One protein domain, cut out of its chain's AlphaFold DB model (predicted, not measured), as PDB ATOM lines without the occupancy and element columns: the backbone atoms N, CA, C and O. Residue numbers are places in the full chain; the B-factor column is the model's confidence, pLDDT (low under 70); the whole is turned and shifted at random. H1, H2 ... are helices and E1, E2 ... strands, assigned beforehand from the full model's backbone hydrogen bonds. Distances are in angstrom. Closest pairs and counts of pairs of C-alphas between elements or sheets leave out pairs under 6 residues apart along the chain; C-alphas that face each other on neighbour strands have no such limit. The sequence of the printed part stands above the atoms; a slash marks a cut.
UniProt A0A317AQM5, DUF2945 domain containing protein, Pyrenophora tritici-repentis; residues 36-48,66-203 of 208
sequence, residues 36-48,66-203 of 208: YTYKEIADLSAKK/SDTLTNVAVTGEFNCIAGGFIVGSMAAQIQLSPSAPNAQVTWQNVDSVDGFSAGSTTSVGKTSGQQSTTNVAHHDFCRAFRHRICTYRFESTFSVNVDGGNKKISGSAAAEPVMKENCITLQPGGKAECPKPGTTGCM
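This is residues 36 to 48 and 66 to 203 of the 208 residues of the protein "DUF2945 domain containing protein" of Pyrenophora tritici-repentis (UniProt A0A317AQM5). Two strongly twisted sheets, E1 to E4 and E5 to E8, wind round each other into a long rod, partly face to face, with the short helix H1 at one end. Residues 186 to 203, with no named element, loop past that end and fold back beside E8. The printed part has 151 residues, mostly strand, in the order H1, E1 to E8; the first sheet runs E1, E2, E3, E4, the second branches at E6, and both are antiparallel. It is loose, with a radius of gyration of the C-alphas of 19.4 A and spans of 63 by 25 by 23 A.

H1 is residues 38 to 46, beginning at C-alpha (58.659, 166.725, 56.238). E1 is 69 to 80, 34.9 A long; E2 is 84 to 97, 41.9 A; E3 is 103 to 111; E4 is 121 to 124. E5 is 131 to 145, 44.4 A; E6 is 148 to 163, 48.5 A; E7 is 168 to 174; E8 is 178 to 185, ending at (59.880, 169.520, 47.754).

H1, its O i to N i+4 pairs each within hydrogen-bond range, is on the branched sheet, closest at the C-alphas of Ser 45 and Phe 145, 6.0 A. E1 to E4 form a meander, each strand the antiparallel neighbour of the one before, with N 74 and O 90 at 2.9 A, N 95 and O 106 at 2.9 A, and N 105 and O 122 at 2.8 A. E5, E6 and E7 form another, with N 139 and O 154 at 2.9 A and N 161 and O 171 at 2.8 A. E5 is on one side of E6, E7 and E8 on the other; N 151 and O 182 are 2.8 A apart. Between the sheets, the closest C-alphas of E1 and E7, Val 72 and Ala 173, are 6.1 A apart; those of E4 and E5, Val 124 and Thr 133, 6.6 A.

The farthest C-alphas, of Ser 128 and Gly 189, are 64.4 A apart. Residues 49 to 65 are not printed; C-alphas 48 and 66 are 44.1 A apart across this cut. Of the links printed whole, none is long. pLDDT is under 70 at residues 46 to 48, 83, 100 and 126 to 128.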
ATOM      1  N   TYR A  36      58.060 159.344  53.648       91.12
ATOM      2  CA  TYR A  36      58.791 160.185  54.584       91.12
ATOM      3  C   TYR A  36      58.017 161.471  54.836       91.12
ATOM      4  O   TYR A  36      57.504 162.111  53.917       91.12
ATOM      5  N   THR A  37      57.933 161.862  56.098       92.75
ATOM      6  CA  THR A  37      57.352 163.137  56.515       92.75
ATOM      7  C   THR A  37      58.346 164.283  56.333       92.75
ATOM      8  O   THR A  37      59.561 164.088  56.352       92.75
ATOM      9  N   TYR A  38      57.831 165.513  56.243       89.38
ATOM     10  CA  TYR A  38      58.659 166.725  56.238       89.38
ATOM     11  C   TYR A  38      59.685 166.741  57.380       89.38
ATOM     12  O   TYR A  38      60.850 167.077  57.171       89.38
ATOM     13  N   LYS A  39      59.255 166.348  58.588       89.06
ATOM     14  CA  LYS A  39      60.112 166.320  59.774       89.06
ATOM     15  C   LYS A  39      61.209 165.263  59.657       89.06
ATOM     16  O   LYS A  39      62.352 165.580  59.946       89.06
ATOM     17  N   GLU A  40      60.896 164.056  59.189       89.06
ATOM     18  CA  GLU A  40      61.914 163.017  58.979       89.06
ATOM     19  C   GLU A  40      62.974 163.455  57.965       89.06
ATOM     20  O   GLU A  40      64.160 163.295  58.229       89.06
ATOM     21  N   ILE A  41      62.573 164.047  56.836       86.00
ATOM     22  CA  ILE A  41      63.512 164.526  55.808       86.00
ATOM     23  C   ILE A  41      64.377 165.678  56.328       86.00
ATOM     24  O   ILE A  41      65.593 165.686  56.108       86.00
ATOM     25  N   ALA A  42      63.775 166.617  57.063       83.00
ATOM     26  CA  ALA A  42      64.505 167.700  57.708       83.00
ATOM     27  C   ALA A  42      65.500 167.164  58.751       83.00
ATOM     28  O   ALA A  42      66.661 167.562  58.743       83.00
ATOM     29  N   ASP A  43      65.077 166.219  59.596       83.44
ATOM     30  CA  ASP A  43      65.911 165.611  60.636       83.44
ATOM     31  C   ASP A  43      67.054 164.780  60.015       83.44
ATOM     32  O   ASP A  43      68.184 164.825  60.500       83.44
ATOM     33  N   LEU A  44      66.804 164.057  58.915       79.00
ATOM     34  CA  LEU A  44      67.833 163.330  58.159       79.00
ATOM     35  C   LEU A  44      68.861 164.274  57.534       79.00
ATOM     36  O   LEU A  44      70.052 163.984  57.581       79.00
ATOM     37  N   SER A  45      68.407 165.409  57.005       70.75
ATOM     38  CA  SER A  45      69.278 166.427  56.409       70.75
ATOM     39  C   SER A  45      70.049 167.239  57.457       70.75
ATOM     40  O   SER A  45      71.107 167.784  57.157       70.75
ATOM     41  N   ALA A  46      69.517 167.344  58.680       69.50
ATOM     42  CA  ALA A  46      70.134 168.056  59.797       69.50
ATOM     43  C   ALA A  46      71.165 167.209  60.558       69.50
ATOM     44  O   ALA A  46      72.018 167.759  61.260       69.50
ATOM     45  N   LYS A  47      71.117 165.875  60.430       64.06
ATOM     46  CA  LYS A  47      72.186 165.008  60.930       64.06
ATOM     47  C   LYS A  47      73.468 165.382  60.195       64.06
ATOM     48  O   LYS A  47      73.589 165.149  58.995       64.06
ATOM     49  N   LYS A  48      74.436 165.956  60.925       49.88
ATOM     50  CA  LYS A  48      75.805 166.097  60.418       49.88
ATOM     51  C   LYS A  48      76.225 164.725  59.883       49.88
ATOM     52  O   LYS A  48      76.047 163.744  60.613       49.88
ATOM     53  N   SER A  66      88.702 135.776  33.394       89.31
ATOM     54  CA  SER A  66      89.132 134.603  32.633       89.31
ATOM     55  C   SER A  66      88.832 134.814  31.150       89.31
ATOM     56  O   SER A  66      88.297 135.850  30.760       89.31
ATOM     57  N   ASP A  67      89.116 133.820  30.306       90.50
ATOM     58  CA  ASP A  67      88.724 133.885  28.894       90.50
ATOM     59  C   ASP A  67      87.215 134.091  28.710       90.50
ATOM     60  O   ASP A  67      86.795 134.622  27.690       90.50
ATOM     61  N   THR A  68      86.383 133.712  29.678       92.25
ATOM     62  CA  THR A  68      84.926 133.838  29.576       92.25
ATOM     63  C   THR A  68      84.325 134.775  30.614       92.25
ATOM     64  O   THR A  68      83.111 134.926  30.644       92.25
ATOM     65  N   LEU A  69      85.139 135.428  31.441       92.62
ATOM     66  CA  LEU A  69      84.671 136.250  32.550       92.62
ATOM     67  C   LEU A  69      85.435 137.571  32.598       92.62
ATOM     68  O   LEU A  69      86.662 137.580  32.637       92.62
ATOM     69  N   THR A  70      84.721 138.687  32.648       91.56
ATOM     70  CA  THR A  70      85.311 140.008  32.891       91.56
ATOM     71  C   THR A  70      84.405 140.840  33.788       91.56
ATOM     72  O   THR A  70      83.265 140.461  34.063       91.56
ATOM     73  N   ASN A  71      84.908 141.977  34.250       87.12
ATOM     74  CA  ASN A  71      84.170 142.909  35.083       87.12
ATOM     75  C   ASN A  71      84.337 144.317  34.518       87.12
ATOM     76  O   ASN A  71      85.394 144.671  33.996       87.12
ATOM     77  N   VAL A  72      83.280 145.110  34.611       86.06
ATOM     78  CA  VAL A  72      83.257 146.504  34.180       86.06
ATOM     79  C   VAL A  72      82.710 147.323  35.329       86.06
ATOM     80  O   VAL A  72      81.693 146.965  35.917       86.06
ATOM     81  N   ALA A  73      83.384 148.420  35.642       86.06
ATOM     82  CA  ALA A  73      82.936 149.385  36.625       86.06
ATOM     83  C   ALA A  73      83.009 150.784  36.027       86.06
ATOM     84  O   ALA A  73      83.841 151.064  35.162       86.06
ATOM     85  N   VAL A  74      82.133 151.657  36.499       83.25
ATOM     86  CA  VAL A  74      82.121 153.065  36.126       83.25
ATOM     87  C   VAL A  74      81.743 153.894  37.339       83.25
ATOM     88  O   VAL A  74      80.907 153.496  38.149       83.25
ATOM     89  N   THR A  75      82.389 155.043  37.476       83.56
ATOM     90  CA  THR A  75      82.063 156.067  38.468       83.56
ATOM     91  C   THR A  75      81.957 157.393  37.733       83.56
ATOM     92  O   THR A  75      82.699 157.622  36.781       83.56
ATOM     93  N   GLY A  76      81.014 158.233  38.139       77.81
ATOM     94  CA  GLY A  76      80.834 159.564  37.582       77.81
ATOM     95  C   GLY A  76      80.456 160.565  38.661       77.81
ATOM     96  O   GLY A  76      79.780 160.225  39.637       77.81
ATOM     97  N   GLU A  77      80.888 161.800  38.456       81.31
ATOM     98  CA  GLU A  77      80.629 162.938  39.327       81.31
ATOM     99  C   GLU A  77      79.793 163.969  38.572       81.31
ATOM    100  O   GLU A  77      80.106 164.339  37.438       81.31
ATOM    101  N   PHE A  78      78.702 164.413  39.190       80.69
ATOM    102  CA  PHE A  78      77.706 165.235  38.517       80.69
ATOM    103  C   PHE A  78      77.254 166.392  39.383       80.69
ATOM    104  O   PHE A  78      77.024 166.237  40.579       80.69
ATOM    105  N   ASN A  79      76.998 167.526  38.744       80.25
ATOM    106  CA  ASN A  79      76.273 168.638  39.333       80.25
ATOM    107  C   ASN A  79      74.814 168.601  38.874       80.25
ATOM    108  O   ASN A  79      74.475 168.912  37.731       80.25
ATOM    109  N   CYS A  80      73.949 168.194  39.795       79.25
ATOM    110  CA  CYS A  80      72.506 168.134  39.641       79.25
ATOM    111  C   CYS A  80      71.861 169.457  40.095       79.25
ATOM    112  O   CYS A  80      72.296 170.089  41.060       79.25
ATOM    113  N   ILE A  81      70.801 169.877  39.408       79.38
ATOM    114  CA  ILE A  81      70.139 171.176  39.571       79.38
ATOM    115  C   ILE A  81      69.559 171.338  40.980       79.38
ATOM    116  O   ILE A  81      69.716 172.389  41.601       79.38
ATOM    117  N   ALA A  82      68.863 170.322  41.497       75.38
ATOM    118  CA  ALA A  82      68.222 170.390  42.810       75.38
ATOM    119  C   ALA A  82      68.966 169.589  43.889       75.38
ATOM    120  O   ALA A  82      68.861 169.956  45.066       75.38
ATOM    121  N   GLY A  83      69.723 168.562  43.491       68.00
ATOM    122  CA  GLY A  83      70.591 167.744  44.342       68.00
ATOM    123  C   GLY A  83      71.970 168.317  44.668       68.00
ATOM    124  O   GLY A  83      72.570 167.926  45.667       68.00
ATOM    125  N   GLY A  84      72.483 169.238  43.849       75.75
ATOM    126  CA  GLY A  84      73.885 169.650  43.910       75.75
ATOM    127  C   GLY A  84      74.824 168.543  43.423       75.75
ATOM    128  O   GLY A  84      74.478 167.790  42.518       75.75
ATOM    129  N   PHE A  85      76.012 168.448  44.016       77.62
ATOM    130  CA  PHE A  85      77.020 167.450  43.649       77.62
ATOM    131  C   PHE A  85      76.603 166.018  44.022       77.62
ATOM    132  O   PHE A  85      76.257 165.749  45.168       77.62
ATOM    133  N   ILE A  86      76.661 165.084  43.077       80.25
ATOM    134  CA  ILE A  86      76.281 163.680  43.252       80.25
ATOM    135  C   ILE A  86      77.356 162.794  42.632       80.25
ATOM    136  O   ILE A  86      77.735 162.979  41.479       80.25
ATOM    137  N   VAL A  87      77.784 161.778  43.381       81.25
ATOM    138  CA  VAL A  87      78.636 160.698  42.873       81.25
ATOM    139  C   VAL A  87      77.776 159.461  42.652       81.25
ATOM    140  O   VAL A  87      77.051 159.047  43.564       81.25
ATOM    141  N   GLY A  88      77.856 158.892  41.453       80.19
ATOM    142  CA  GLY A  88      77.276 157.599  41.104       80.19
ATOM    143  C   GLY A  88      78.374 156.600  40.768       80.19
ATOM    144  O   GLY A  88      79.370 156.957  40.140       80.19
ATOM    145  N   SER A  89      78.197 155.349  41.175       82.19
ATOM    146  CA  SER A  89      79.093 154.250  40.824       82.19
ATOM    147  C   SER A  89      78.300 152.972  40.622       82.19
ATOM    148  O   SER A  89      77.312 152.743  41.317       82.19
ATOM    149  N   MET A  90      78.745 152.136  39.688       85.25
ATOM    150  CA  MET A  90      78.203 150.793  39.514       85.25
ATOM    151  C   MET A  90      79.248 149.855  38.913       85.25
ATOM    152  O   MET A  90      80.145 150.290  38.184       85.25
ATOM    153  N   ALA A  91      79.108 148.562  39.191       84.12
ATOM    154  CA  ALA A  91      79.946 147.512  38.641       84.12
ATOM    155  C   ALA A  91      79.123 146.283  38.253       84.12
ATOM    156  O   ALA A  91      78.234 145.837  38.982       84.12
ATOM    157  N   ALA A  92      79.469 145.695  37.112       85.44
ATOM    158  CA  ALA A  92      78.883 144.460  36.630       85.44
ATOM    159  C   ALA A  92      79.950 143.425  36.291       85.44
ATOM    160  O   ALA A  92      81.037 143.739  35.804       85.44
ATOM    161  N   GLN A  93      79.573 142.170  36.481       91.44
ATOM    162  CA  GLN A  93      80.267 141.019  35.947       91.44
ATOM    163  C   GLN A  93      79.640 140.631  34.610       91.44
ATOM    164  O   GLN A  93      78.419 140.672  34.433       91.44
ATOM    165  N   ILE A  94      80.489 140.232  33.673       93.44
ATOM    166  CA  ILE A  94      80.112 139.826  32.328       93.44
ATOM    167  C   ILE A  94      80.654 138.418  32.100       93.44
ATOM    168  O   ILE A  94      81.867 138.212  32.054       93.44
ATOM    169  N   GLN A  95      79.751 137.453  31.940       95.06
ATOM    170  CA  GLN A  95      80.082 136.054  31.673       95.06
ATOM    171  C   GLN A  95      79.685 135.692  30.242       95.06
ATOM    172  O   GLN A  95      78.513 135.749  29.873       95.06
ATOM    173  N   LEU A  96      80.656 135.268  29.445       94.06
ATOM    174  CA  LEU A  96      80.451 134.626  28.157       94.06
ATOM    175  C   LEU A  96      80.143 133.141  28.376       94.06
ATOM    176  O   LEU A  96      80.911 132.419  29.007       94.06
ATOM    177  N   SER A  97      79.050 132.673  27.800       93.06
ATOM    178  CA  SER A  97      78.678 131.266  27.713       93.06
ATOM    179  C   SER A  97      78.777 130.847  26.248       93.06
ATOM    180  O   SER A  97      77.864 131.139  25.465       93.06
ATOM    181  N   PRO A  98      79.886 130.203  25.838       85.88
ATOM    182  CA  PRO A  98      80.025 129.694  24.485       85.88
ATOM    183  C   PRO A  98      78.955 128.630  24.225       85.88
ATOM    184  O   PRO A  98      78.925 127.587  24.876       85.88
ATOM    185  N   SER A  99      78.086 128.874  23.253       78.00
ATOM    186  CA  SER A  99      77.121 127.888  22.767       78.00
ATOM    187  C   SER A  99      77.060 127.929  21.243       78.00
ATOM    188  O   SER A  99      77.282 128.964  20.618       78.00
ATOM    189  N   ALA A 100      76.793 126.784  20.616       68.50
ATOM    190  CA  ALA A 100      76.497 126.720  19.189       68.50
ATOM    191  C   ALA A 100      74.966 126.744  19.010       68.50
ATOM    192  O   ALA A 100      74.283 126.007  19.715       68.50
ATOM    193  N   PRO A 101      74.394 127.538  18.083       71.19
ATOM    194  CA  PRO A 101      75.059 128.360  17.075       71.19
ATOM    195  C   PRO A 101      75.466 129.771  17.536       71.19
ATOM    196  O   PRO A 101      76.297 130.365  16.861       71.19
ATOM    197  N   ASN A 102      74.912 130.290  18.633       81.62
ATOM    198  CA  ASN A 102      75.173 131.640  19.147       81.62
ATOM    199  C   ASN A 102      75.706 131.545  20.571       81.62
ATOM    200  O   ASN A 102      75.204 130.719  21.332       81.62
ATOM    201  N   ALA A 103      76.645 132.410  20.951       88.25
ATOM    202  CA  ALA A 103      77.031 132.527  22.352       88.25
ATOM    203  C   ALA A 103      76.113 133.493  23.089       88.25
ATOM    204  O   ALA A 103      75.482 134.372  22.495       88.25
ATOM    205  N   GLN A 104      76.061 133.325  24.402       92.88
ATOM    206  CA  GLN A 104      75.322 134.207  25.286       92.88
ATOM    207  C   GLN A 104      76.298 134.984  26.151       92.88
ATOM    208  O   GLN A 104      77.309 134.454  26.599       92.88
ATOM    209  N   VAL A 105      75.981 136.246  26.386       94.44
ATOM    210  CA  VAL A 105      76.652 137.086  27.367       94.44
ATOM    211  C   VAL A 105      75.649 137.371  28.466       94.44
ATOM    212  O   VAL A 105      74.583 137.925  28.195       94.44
ATOM    213  N   THR A 106      75.996 136.993  29.687       96.44
ATOM    214  CA  THR A 106      75.208 137.254  30.886       96.44
ATOM    215  C   THR A 106      75.805 138.432  31.640       96.44
ATOM    216  O   THR A 106      77.001 138.446  31.926       96.44
ATOM    217  N   TRP A 107      74.957 139.395  31.979       95.88
ATOM    218  CA  TRP A 107      75.281 140.611  32.711       95.88
ATOM    219  C   TRP A 107      74.749 140.482  34.136       95.88
ATOM    220  O   TRP A 107      73.560 140.215  34.334       95.88
ATOM    221  N   GLN A 108      75.620 140.636  35.127       93.50
ATOM    222  CA  GLN A 108      75.281 140.415  36.530       93.50
ATOM    223  C   GLN A 108      75.714 141.603  37.373       93.50
ATOM    224  O   GLN A 108      76.803 142.140  37.179       93.50
ATOM    225  N   ASN A 109      74.863 141.997  38.317       86.50
ATOM    226  CA  ASN A 109      75.210 143.005  39.307       86.50
ATOM    227  C   ASN A 109      76.370 142.506  40.181       86.50
ATOM    228  O   ASN A 109      76.320 141.387  40.695       86.50
ATOM    229  N   VAL A 110      77.381 143.351  40.366       84.69
ATOM    230  CA  VAL A 110      78.404 143.173  41.403       84.69
ATOM    231  C   VAL A 110      78.288 144.265  42.455       84.69
ATOM    232  O   VAL A 110      78.379 143.968  43.645       84.69
ATOM    233  N   ASP A 111      78.079 145.504  42.015       81.00
ATOM    234  CA  ASP A 111      77.879 146.651  42.887       81.00
ATOM    235  C   ASP A 111      76.898 147.633  42.250       81.00
ATOM    236  O   ASP A 111      77.092 148.049  41.106       81.00
ATOM    237  N   SER A 112      75.859 148.002  43.000       82.38
ATOM    238  CA  SER A 112      74.895 149.044  42.636       82.38
ATOM    239  C   SER A 112      74.375 148.998  41.190       82.38
ATOM    240  O   SER A 112      74.264 150.029  40.546       82.38
ATOM    241  N   VAL A 113      74.056 147.820  40.644       85.62
ATOM    242  CA  VAL A 113      73.294 147.685  39.388       85.62
ATOM    243  C   VAL A 113      71.905 147.138  39.696       85.62
ATOM    244  O   VAL A 113      71.764 145.980  40.094       85.62
ATOM    245  N   ASP A 114      70.875 147.945  39.452       92.88
ATOM    246  CA  ASP A 114      69.475 147.541  39.636       92.88
ATOM    247  C   ASP A 114      68.930 146.789  38.421       92.88
ATOM    248  O   ASP A 114      68.035 145.951  38.540       92.88
ATOM    249  N   GLY A 115      69.492 147.044  37.238       94.88
ATOM    250  CA  GLY A 115      69.112 146.303  36.050       94.88
ATOM    251  C   GLY A 115      69.854 146.683  34.779       94.88
ATOM    252  O   GLY A 115      70.688 147.586  34.731       94.88
ATOM    253  N   PHE A 116      69.479 145.974  33.719       96.69
ATOM    254  CA  PHE A 116      70.032 146.114  32.380       96.69
ATOM    255  C   PHE A 116      68.905 146.315  31.365       96.69
ATOM    256  O   PHE A 116      67.928 145.564  31.380       96.69
ATOM    257  N   SER A 117      69.018 147.301  30.470       95.50
ATOM    258  CA  SER A 117      67.933 147.653  29.537       95.50
ATOM    259  C   SER A 117      67.569 146.540  28.552       95.50
ATOM    260  O   SER A 117      66.400 146.409  28.200       95.50
ATOM    261  N   ALA A 118      68.533 145.718  28.126       92.56
ATOM    262  CA  ALA A 118      68.278 144.555  27.269       92.56
ATOM    263  C   ALA A 118      67.986 143.265  28.068       92.56
ATOM    264  O   ALA A 118      67.959 142.176  27.498       92.56
ATOM    265  N   GLY A 119      67.790 143.371  29.388       94.56
ATOM    266  CA  GLY A 119      67.757 142.233  30.305       94.56
ATOM    267  C   GLY A 119      69.154 141.704  30.639       94.56
ATOM    268  O   GLY A 119      70.167 142.194  30.141       94.56
ATOM    269  N   SER A 120      69.224 140.689  31.501       95.19
ATOM    270  CA  SER A 120      70.492 140.135  32.006       95.19
ATOM    271  C   SER A 120      71.237 139.249  31.008       95.19
ATOM    272  O   SER A 120      72.305 138.740  31.334       95.19
ATOM    273  N   THR A 121      70.719 139.044  29.794       94.19
ATOM    274  CA  THR A 121      71.362 138.185  28.794       94.19
ATOM    275  C   THR A 121      71.223 138.775  27.399       94.19
ATOM    276  O   THR A 121      70.125 139.091  26.957       94.19
ATOM    277  N   THR A 122      72.338 138.866  26.677       93.19
ATOM    278  CA  THR A 122      72.381 139.261  25.261       93.19
ATOM    279  C   THR A 122      73.018 138.154  24.427       93.19
ATOM    280  O   THR A 122      73.904 137.453  24.911       93.19
ATOM    281  N   SER A 123      72.600 137.994  23.173       89.00
ATOM    282  CA  SER A 123      73.197 137.013  22.256       89.00
ATOM    283  C   SER A 123      74.280 137.651  21.391       89.00
ATOM    284  O   SER A 123      74.099 138.759  20.897       89.00
ATOM    285  N   VAL A 124      75.373 136.924  21.164       86.31
ATOM    286  CA  VAL A 124      76.432 137.297  20.219       86.31
ATOM    287  C   VAL A 124      76.318 136.398  18.990       86.31
ATOM    288  O   VAL A 124      76.266 135.169  19.103       86.31
ATOM    289  N   GLY A 125      76.215 137.031  17.820       77.94
ATOM    290  CA  GLY A 125      75.972 136.365  16.543       77.94
ATOM    291  C   GLY A 125      77.118 135.465  16.073       77.94
ATOM    292  O   GLY A 125      78.206 135.423  16.647       77.94
ATOM    293  N   LYS A 126      76.855 134.729  14.992       64.62
ATOM    294  CA  LYS A 126      77.717 133.668  14.450       64.62
ATOM    295  C   LYS A 126      78.681 134.157  13.361       64.62
ATOM    296  O   LYS A 126      78.902 133.462  12.370       64.62
ATOM    297  N   THR A 127      79.208 135.365  13.499       62.47
ATOM    298  CA  THR A 127      80.087 135.953  12.484       62.47
ATOM    299  C   THR A 127      81.544 135.621  12.789       62.47
ATOM    300  O   THR A 127      81.971 135.673  13.939       62.47
ATOM    301  N   SER A 128      82.320 135.254  11.768       64.56
ATOM    302  CA  SER A 128      83.771 135.098  11.907       64.56
ATOM    303  C   SER A 128      84.416 136.445  12.240       64.56
ATOM    304  O   SER A 128      84.188 137.417  11.522       64.56
ATOM    305  N   GLY A 129      85.246 136.479  13.284       71.56
ATOM    306  CA  GLY A 129      85.993 137.659  13.721       71.56
ATOM    307  C   GLY A 129      85.535 138.204  15.074       71.56
ATOM    308  O   GLY A 129      84.718 137.595  15.764       71.56
ATOM    309  N   GLN A 130      86.081 139.362  15.441       80.81
ATOM    310  CA  GLN A 130      85.719 140.065  16.666       80.81
ATOM    311  C   GLN A 130      84.269 140.553  16.583       80.81
ATOM    312  O   GLN A 130      83.845 141.137  15.585       80.81
ATOM    313  N   GLN A 131      83.500 140.303  17.634       87.94
ATOM    314  CA  GLN A 131      82.125 140.762  17.805       87.94
ATOM    315  C   GLN A 131      82.036 141.621  19.064       87.94
ATOM    316  O   GLN A 131      82.860 141.494  19.968       87.94
ATOM    317  N   SER A 132      81.031 142.486  19.133       88.81
ATOM    318  CA  SER A 132      80.760 143.302  20.312       88.81
ATOM    319  C   SER A 132      79.285 143.213  20.666       88.81
ATOM    320  O   SER A 132      78.433 143.135  19.781       88.81
ATOM    321  N   THR A 133      78.984 143.210  21.958       92.38
ATOM    322  CA  THR A 133      77.626 143.399  22.464       92.38
ATOM    323  C   THR A 133      77.644 144.432  23.577       92.38
ATOM    324  O   THR A 133      78.629 144.569  24.307       92.38
ATOM    325  N   THR A 134      76.547 145.167  23.691       95.50
ATOM    326  CA  THR A 134      76.392 146.255  24.650       95.50
ATOM    327  C   THR A 134      75.117 146.093  25.449       95.50
ATOM    328  O   THR A 134      74.114 145.599  24.933       95.50
ATOM    329  N   ASN A 135      75.124 146.584  26.678       97.12
ATOM    330  CA  ASN A 135      73.935 146.677  27.502       97.12
ATOM    331  C   ASN A 135      74.002 147.928  28.374       97.12
ATOM    332  O   ASN A 135      75.075 148.308  28.833       97.12
ATOM    333  N   VAL A 136      72.863 148.576  28.595       97.62
ATOM    334  CA  VAL A 136      72.802 149.769  29.443       97.62
ATOM    335  C   VAL A 136      72.502 149.313  30.860       97.62
ATOM    336  O   VAL A 136      71.401 148.832  31.134       97.62
ATOM    337  N   ALA A 137      73.494 149.428  31.736       95.44
ATOM    338  CA  ALA A 137      73.324 149.220  33.165       95.44
ATOM    339  C   ALA A 137      72.756 150.497  33.790       95.44
ATOM    340  O   ALA A 137      73.084 151.604  33.351       95.44
ATOM    341  N   HIS A 138      71.896 150.342  34.792       96.31
ATOM    342  CA  HIS A 138      71.383 151.477  35.547       96.31
ATOM    343  C   HIS A 138      71.299 151.197  37.042       96.31
ATOM    344  O   HIS A 138      71.096 150.057  37.468       96.31
ATOM    345  N   HIS A 139      71.413 152.280  37.800       93.12
ATOM    346  CA  HIS A 139      71.224 152.339  39.235       93.12
ATOM    347  C   HIS A 139      70.288 153.493  39.582       93.12
ATOM    348  O   HIS A 139      70.572 154.646  39.241       93.12
ATOM    349  N   ASP A 140      69.199 153.187  40.271       93.06
ATOM    350  CA  ASP A 140      68.280 154.158  40.826       93.06
ATOM    351  C   ASP A 140      68.523 154.261  42.340       93.06
ATOM    352  O   ASP A 140      68.420 153.284  43.080       93.06
ATOM    353  N   PHE A 141      68.807 155.464  42.836       90.31
ATOM    354  CA  PHE A 141      68.969 155.716  44.270       90.31
ATOM    355  C   PHE A 141      68.272 157.004  44.680       90.31
ATOM    356  O   PHE A 141      68.091 157.925  43.887       90.31
ATOM    357  N   CYS A 142      67.855 157.077  45.938       89.31
ATOM    358  CA  CYS A 142      67.057 158.184  46.443       89.31
ATOM    359  C   CYS A 142      67.721 158.820  47.659       89.31
ATOM    360  O   CYS A 142      68.200 158.117  48.546       89.31
ATOM    361  N   ARG A 143      67.769 160.153  47.716       86.69
ATOM    362  CA  ARG A 143      68.460 160.911  48.768       86.69
ATOM    363  C   ARG A 143      67.647 162.120  49.217       86.69
ATOM    364  O   ARG A 143      66.895 162.721  48.449       86.69
ATOM    365  N   ALA A 144      67.818 162.470  50.488       81.38
ATOM    366  CA  ALA A 144      67.240 163.665  51.090       81.38
ATOM    367  C   ALA A 144      68.185 164.867  50.962       81.38
ATOM    368  O   ALA A 144      69.365 164.764  51.293       81.38
ATOM    369  N   PHE A 145      67.640 166.022  50.576       77.38
ATOM    370  CA  PHE A 145      68.354 167.301  50.562       77.38
ATOM    371  C   PHE A 145      67.493 168.399  51.186       77.38
ATOM    372  O   PHE A 145      66.577 168.931  50.555       77.38
ATOM    373  N   ARG A 146      67.794 168.774  52.433       78.81
ATOM    374  CA  ARG A 146      67.025 169.749  53.231       78.81
ATOM    375  C   ARG A 146      65.559 169.330  53.407       78.81
ATOM    376  O   ARG A 146      65.242 168.588  54.326       78.81
ATOM    377  N   HIS A 147      64.675 169.817  52.538       81.81
ATOM    378  CA  HIS A 147      63.234 169.524  52.511       81.81
ATOM    379  C   HIS A 147      62.818 168.843  51.204       81.81
ATOM    380  O   HIS A 147      61.641 168.828  50.850       81.81
ATOM    381  N   ARG A 148      63.789 168.325  50.451       85.06
ATOM    382  CA  ARG A 148      63.575 167.655  49.175       85.06
ATOM    383  C   ARG A 148      63.886 166.179  49.287       85.06
ATOM    384  O   ARG A 148      64.802 165.786  50.007       85.06
ATOM    385  N   ILE A 149      63.139 165.398  48.525       89.12
ATOM    386  CA  ILE A 149      63.454 164.007  48.225       89.12
ATOM    387  C   ILE A 149      63.789 163.957  46.744       89.12
ATOM    388  O   ILE A 149      62.985 164.401  45.923       89.12
ATOM    389  N   CYS A 150      64.969 163.447  46.423       88.50
ATOM    390  CA  CYS A 150      65.474 163.363  45.065       88.50
ATOM    391  C   CYS A 150      65.794 161.919  44.712       88.50
ATOM    392  O   CYS A 150      66.508 161.251  45.455       88.50
ATOM    393  N   THR A 151      65.292 161.469  43.571       92.94
ATOM    394  CA  THR A 151      65.662 160.202  42.952       92.94
ATOM    395  C   THR A 151      66.621 160.477  41.813       92.94
ATOM    396  O   THR A 151      66.362 161.338  40.970       92.94
ATOM    397  N   TYR A 152      67.700 159.716  41.787       91.06
ATOM    398  CA  TYR A 152      68.737 159.761  40.781       91.06
ATOM    399  C   TYR A 152      68.733 158.475  39.987       91.06
ATOM    400  O   TYR A 152      68.476 157.413  40.547       91.06
ATOM    401  N   ARG A 153      69.044 158.592  38.700       95.00
ATOM    402  CA  ARG A 153      69.262 157.463  37.807       95.00
ATOM    403  C   ARG A 153      70.613 157.610  37.147       95.00
ATOM    404  O   ARG A 153      70.799 158.494  36.312       95.00
ATOM    405  N   PHE A 154      71.531 156.753  37.559       93.50
ATOM    406  CA  PHE A 154      72.870 156.645  37.012       93.50
ATOM    407  C   PHE A 154      72.870 155.557  35.944       93.50
ATOM    408  O   PHE A 154      72.464 154.432  36.221       93.50
ATOM    409  N   GLU A 155      73.282 155.883  34.724       96.31
ATOM    410  CA  GLU A 155      73.300 154.943  33.600       96.31
ATOM    411  C   GLU A 155      74.653 154.969  32.898       96.31
ATOM    412  O   GLU A 155      75.273 156.019  32.752       96.31
ATOM    413  N   SER A 156      75.094 153.820  32.400       94.88
ATOM    414  CA  SER A 156      76.215 153.720  31.464       94.88
ATOM    415  C   SER A 156      76.024 152.509  30.566       94.88
ATOM    416  O   SER A 156      75.480 151.475  30.966       94.88
ATOM    417  N   THR A 157      76.485 152.644  29.326       97.31
ATOM    418  CA  THR A 157      76.545 151.537  28.377       97.31
ATOM    419  C   THR A 157      77.791 150.718  28.655       97.31
ATOM    420  O   THR A 157      78.912 151.184  28.456       97.31
ATOM    421  N   PHE A 158      77.605 149.474  29.072       94.50
ATOM    422  CA  PHE A 158      78.679 148.499  29.170       94.50
ATOM    423  C   PHE A 158      78.809 147.757  27.852       94.50
ATOM    424  O   PHE A 158      77.814 147.382  27.236       94.50
ATOM    425  N   SER A 159      80.043 147.547  27.417       93.81
ATOM    426  CA  SER A 159      80.372 146.804  26.209       93.81
ATOM    427  C   SER A 159      81.319 145.658  26.528       93.81
ATOM    428  O   SER A 159      82.177 145.762  27.409       93.81
ATOM    429  N   VAL A 160      81.167 144.560  25.793       93.75
ATOM    430  CA  VAL A 160      82.115 143.449  25.794       93.75
ATOM    431  C   VAL A 160      82.414 143.035  24.366       93.75
ATOM    432  O   VAL A 160      81.516 142.864  23.541       93.75
ATOM    433  N   ASN A 161      83.699 142.872  24.090       92.31
ATOM    434  CA  ASN A 161      84.216 142.354  22.843       92.31
ATOM    435  C   ASN A 161      84.530 140.872  23.011       92.31
ATOM    436  O   ASN A 161      85.140 140.453  23.997       92.31
ATOM    437  N   VAL A 162      84.107 140.082  22.035       90.50
ATOM    438  CA  VAL A 162      84.239 138.631  22.007       90.50
ATOM    439  C   VAL A 162      84.983 138.238  20.735       90.50
ATOM    440  O   VAL A 162      84.719 138.773  19.662       90.50
ATOM    441  N   ASP A 163      85.916 137.302  20.850       87.88
ATOM    442  CA  ASP A 163      86.757 136.807  19.765       87.88
ATOM    443  C   ASP A 163      86.912 135.270  19.837       87.88
ATOM    444  O   ASP A 163      86.283 134.579  20.652       87.88
ATOM    445  N   GLY A 164      87.712 134.697  18.934       81.19
ATOM    446  CA  GLY A 164      88.000 133.266  18.876       81.19
ATOM    447  C   GLY A 164      86.790 132.428  18.465       81.19
ATOM    448  O   GLY A 164      86.669 131.276  18.881       81.19
ATOM    449  N   GLY A 165      85.865 133.007  17.690       81.38
ATOM    450  CA  GLY A 165      84.607 132.355  17.319       81.38
ATOM    451  C   GLY A 165      83.669 132.181  18.515       81.38
ATOM    452  O   GLY A 165      83.133 131.094  18.723       81.38
ATOM    453  N   ASN A 166      83.501 133.241  19.308       85.19
ATOM    454  CA  ASN A 166      82.684 133.273  20.522       85.19
ATOM    455  C   ASN A 166      83.193 132.411  21.687       85.19
ATOM    456  O   ASN A 166      82.403 131.910  22.488       85.19
ATOM    457  N   LYS A 167      84.516 132.235  21.785       86.62
ATOM    458  CA  LYS A 167      85.148 131.428  22.842       86.62
ATOM    459  C   LYS A 167      85.816 132.260  23.922       86.62
ATOM    460  O   LYS A 167      86.026 131.745  25.015       86.62
ATOM    461  N   LYS A 168      86.168 133.509  23.609       90.81
ATOM    462  CA  LYS A 168      86.974 134.349  24.484       90.81
ATOM    463  C   LYS A 168      86.497 135.795  24.487       90.81
ATOM    464  O   LYS A 168      86.169 136.337  23.440       90.81
ATOM    465  N   ILE A 169      86.526 136.431  25.647       92.06
ATOM    466  CA  ILE A 169      86.409 137.874  25.816       92.06
ATOM    467  C   ILE A 169      87.759 138.516  25.475       92.06
ATOM    468  O   ILE A 169      88.794 138.152  26.034       92.06
ATOM    469  N   SER A 170      87.751 139.464  24.539       90.62
ATOM    470  CA  SER A 170      88.938 140.207  24.096       90.62
ATOM    471  C   SER A 170      89.014 141.624  24.667       90.62
ATOM    472  O   SER A 170      90.062 142.259  24.589       90.62
ATOM    473  N   GLY A 171      87.933 142.118  25.271       90.31
ATOM    474  CA  GLY A 171      87.931 143.388  25.988       90.31
ATOM    475  C   GLY A 171      86.562 143.736  26.551       90.31
ATOM    476  O   GLY A 171      85.548 143.175  26.141       90.31
ATOM    477  N   SER A 172      86.529 144.683  27.476       91.50
ATOM    478  CA  SER A 172      85.295 145.228  28.032       91.50
ATOM    479  C   SER A 172      85.499 146.667  28.469       91.50
ATOM    480  O   SER A 172      86.596 147.031  28.890       91.50
ATOM    481  N   ALA A 173      84.456 147.482  28.363       91.06
ATOM    482  CA  ALA A 173      84.517 148.896  28.705       91.06
ATOM    483  C   ALA A 173      83.156 149.415  29.171       91.06
ATOM    484  O   ALA A 173      82.115 148.865  28.808       91.06
ATOM    485  N   ALA A 174      83.180 150.513  29.920       88.56
ATOM    486  CA  ALA A 174      82.017 151.349  30.175       88.56
ATOM    487  C   ALA A 174      82.120 152.628  29.343       88.56
ATOM    488  O   ALA A 174      83.202 153.200  29.215       88.56
ATOM    489  N   ALA A 175      80.996 153.075  28.794       92.88
ATOM    490  CA  ALA A 175      80.872 154.423  28.269       92.88
ATOM    491  C   ALA A 175      80.866 155.444  29.415       92.88
ATOM    492  O   ALA A 175      80.617 155.102  30.577       92.88
ATOM    493  N   GLU A 176      81.084 156.709  29.070       90.56
ATOM    494  CA  GLU A 176      80.889 157.804  30.011       90.56
ATOM    495  C   GLU A 176      79.466 157.745  30.594       90.56
ATOM    496  O   GLU A 176      78.496 157.569  29.842       90.56
ATOM    497  N   PRO A 177      79.323 157.782  31.927       91.56
ATOM    498  CA  PRO A 177      78.027 157.623  32.547       91.56
ATOM    499  C   PRO A 177      77.204 158.911  32.476       91.56
ATOM    500  O   PRO A 177      77.731 160.018  32.436       91.56
ATOM    501  N   VAL A 178      75.887 158.763  32.563       94.19
ATOM    502  CA  VAL A 178      74.941 159.874  32.678       94.19
ATOM    503  C   VAL A 178      74.172 159.779  33.988       94.19
ATOM    504  O   VAL A 178      73.860 158.689  34.465       94.19
ATOM    505  N   MET A 179      73.830 160.933  34.553       92.19
ATOM    506  CA  MET A 179      72.994 161.037  35.744       92.19
ATOM    507  C   MET A 179      71.736 161.829  35.418       92.19
ATOM    508  O   MET A 179      71.811 162.907  34.828       92.19
ATOM    509  N   LYS A 180      70.578 161.313  35.823       93.50
ATOM    510  CA  LYS A 180      69.295 162.023  35.762       93.50
ATOM    511  C   LYS A 180      68.756 162.240  37.163       93.50
ATOM    512  O   LYS A 180      68.918 161.367  38.008       93.50
ATOM    513  N   GLU A 181      68.068 163.351  37.397       90.25
ATOM    514  CA  GLU A 181      67.432 163.654  38.679       90.25
ATOM    515  C   GLU A 181      65.924 163.892  38.543       90.25
ATOM    516  O   GLU A 181      65.423 164.423  37.548       90.25
ATOM    517  N   ASN A 182      65.197 163.539  39.599       92.50
ATOM    518  CA  ASN A 182      63.853 164.025  39.859       92.50
ATOM    519  C   ASN A 182      63.706 164.346  41.337       92.50
ATOM    520  O   ASN A 182      63.933 163.478  42.175       92.50
ATOM    521  N   CYS A 183      63.277 165.559  41.656       88.50
ATOM    522  CA  CYS A 183      63.136 166.002  43.030       88.50
ATOM    523  C   CYS A 183      61.732 166.514  43.305       88.50
ATOM    524  O   CYS A 183      61.135 167.232  42.506       88.50
ATOM    525  N   ILE A 184      61.253 166.230  44.507       90.69
ATOM    526  CA  ILE A 184      60.038 166.816  45.061       90.69
ATOM    527  C   ILE A 184      60.388 167.589  46.323       90.69
ATOM    528  O   ILE A 184      61.234 167.169  47.109       90.69
ATOM    529  N   THR A 185      59.739 168.733  46.523       89.62
ATOM    530  CA  THR A 185      59.880 169.520  47.754       89.62
ATOM    531  C   THR A 185      58.700 169.222  48.665       89.62
ATOM    532  O   THR A 185      57.550 169.391  48.259       89.62
ATOM    533  N   LEU A 186      58.974 168.796  49.895       88.38
ATOM    534  CA  LEU A 186      57.943 168.596  50.901       88.38
ATOM    535  C   LEU A 186      57.577 169.942  51.519       88.38
ATOM    536  O   LEU A 186      58.443 170.720  51.914       88.38
ATOM    537  N   GLN A 187      56.275 170.181  51.645       91.12
ATOM    538  CA  GLN A 187      55.743 171.282  52.441       91.12
ATOM    539  C   GLN A 187      55.633 170.862  53.916       91.12
ATOM    540  O   GLN A 187      55.493 169.663  54.190       91.12
ATOM    541  N   PRO A 188      55.665 171.805  54.876       90.62
ATOM    542  CA  PRO A 188      55.408 171.504  56.283       90.62
ATOM    543  C   PRO A 188      54.104 170.713  56.474       90.62
ATOM    544  O   PRO A 188      53.070 171.056  55.911       90.62
ATOM    545  N   GLY A 189      54.164 169.619  57.243       87.81
ATOM    546  CA  GLY A 189      53.039 168.688  57.433       87.81
ATOM    547  C   GLY A 189      52.826 167.678  56.294       87.81
ATOM    548  O   GLY A 189      52.048 166.738  56.449       87.81
ATOM    549  N   GLY A 190      53.541 167.827  55.177       90.31
ATOM    550  CA  GLY A 190      53.486 166.924  54.034       90.31
ATOM    551  C   GLY A 190      54.219 165.600  54.254       90.31
ATOM    552  O   GLY A 190      55.080 165.461  55.132       90.31
ATOM    553  N   LYS A 191      53.875 164.629  53.407       93.00
ATOM    554  CA  LYS A 191      54.521 163.317  53.309       93.00
ATOM    555  C   LYS A 191      54.740 163.002  51.841       93.00
ATOM    556  O   LYS A 191      53.874 163.321  51.029       93.00
ATOM    557  N   ALA A 192      55.857 162.372  51.511       91.31
ATOM    558  CA  ALA A 192      56.091 161.907  50.157       91.31
ATOM    559  C   ALA A 192      57.031 160.702  50.116       91.31
ATOM    560  O   ALA A 192      57.803 160.462  51.042       91.31
ATOM    561  N   GLU A 193      56.942 159.949  49.029       93.31
ATOM    562  CA  GLU A 193      57.856 158.855  48.703       93.31
ATOM    563  C   GLU A 193      58.965 159.365  47.784       93.31
ATOM    564  O   GLU A 193      58.880 160.469  47.239       93.31
ATOM    565  N   CYS A 194      59.991 158.545  47.574       91.94
ATOM    566  CA  CYS A 194      60.942 158.772  46.493       91.94
ATOM    567  C   CYS A 194      60.192 158.911  45.163       91.94
ATOM    568  O   CYS A 194      59.451 157.993  44.792       91.94
ATOM    569  N   PRO A 195      60.337 160.040  44.443       92.38
ATOM    570  CA  PRO A 195      59.690 160.186  43.154       92.38
ATOM    571  C   PRO A 195      60.257 159.154  42.176       92.38
ATOM    572  O   PRO A 195      61.353 158.624  42.364       92.38
ATOM    573  N   LYS A 196      59.530 158.862  41.099       89.88
ATOM    574  CA  LYS A 196      60.088 158.022  40.033       89.88
ATOM    575  C   LYS A 196      61.322 158.701  39.420       89.88
ATOM    576  O   LYS A 196      61.336 159.936  39.366       89.88
ATOM    577  N   PRO A 197      62.310 157.931  38.930       84.31
ATOM    578  CA  PRO A 197      63.428 158.473  38.168       84.31
ATOM    579  C   PRO A 197      62.974 159.465  37.094       84.31
ATOM    580  O   PRO A 197      61.986 159.229  36.394       84.31
ATOM    581  N   GLY A 198      63.667 160.598  37.011       77.19
ATOM    582  CA  GLY A 198      63.342 161.681  36.085       77.19
ATOM    583  C   GLY A 198      64.036 161.559  34.741       77.19
ATOM    584  O   GLY A 198      64.786 160.623  34.473       77.19
ATOM    585  N   THR A 199      63.806 162.566  33.904       77.88
ATOM    586  CA  THR A 199      64.488 162.742  32.615       77.88
ATOM    587  C   THR A 199      65.465 163.916  32.613       77.88
ATOM    588  O   THR A 199      66.219 164.061  31.655       77.88
ATOM    589  N   THR A 200      65.477 164.741  33.665       82.06
ATOM    590  CA  THR A 200      66.360 165.907  33.778       82.06
ATOM    591  C   THR A 200      67.796 165.450  33.982       82.06
ATOM    592  O   THR A 200      68.099 164.853  35.009       82.06
ATOM    593  N   GLY A 201      68.672 165.711  33.013       81.94
ATOM    594  CA  GLY A 201      70.093 165.379  33.116       81.94
ATOM    595  C   GLY A 201      70.836 166.299  34.086       81.94
ATOM    596  O   GLY A 201      70.580 167.503  34.120       81.94
ATOM    597  N   CYS A 202      71.764 165.730  34.847       83.75
ATOM    598  CA  CYS A 202      72.775 166.477  35.587       83.75
ATOM    599  C   CYS A 202      73.976 166.768  34.678       83.75
ATOM    600  O   CYS A 202      74.227 166.041  33.716       83.75
ATOM    601  N   MET A 203      74.727 167.823  34.985       80.31
ATOM    602  CA  MET A 203      75.932 168.174  34.231       80.31
ATOM    603  C   MET A 203      77.113 167.348  34.741       80.31
ATOM    604  O   MET A 203      77.272 167.217  35.956       80.31
TER     605      MET A 203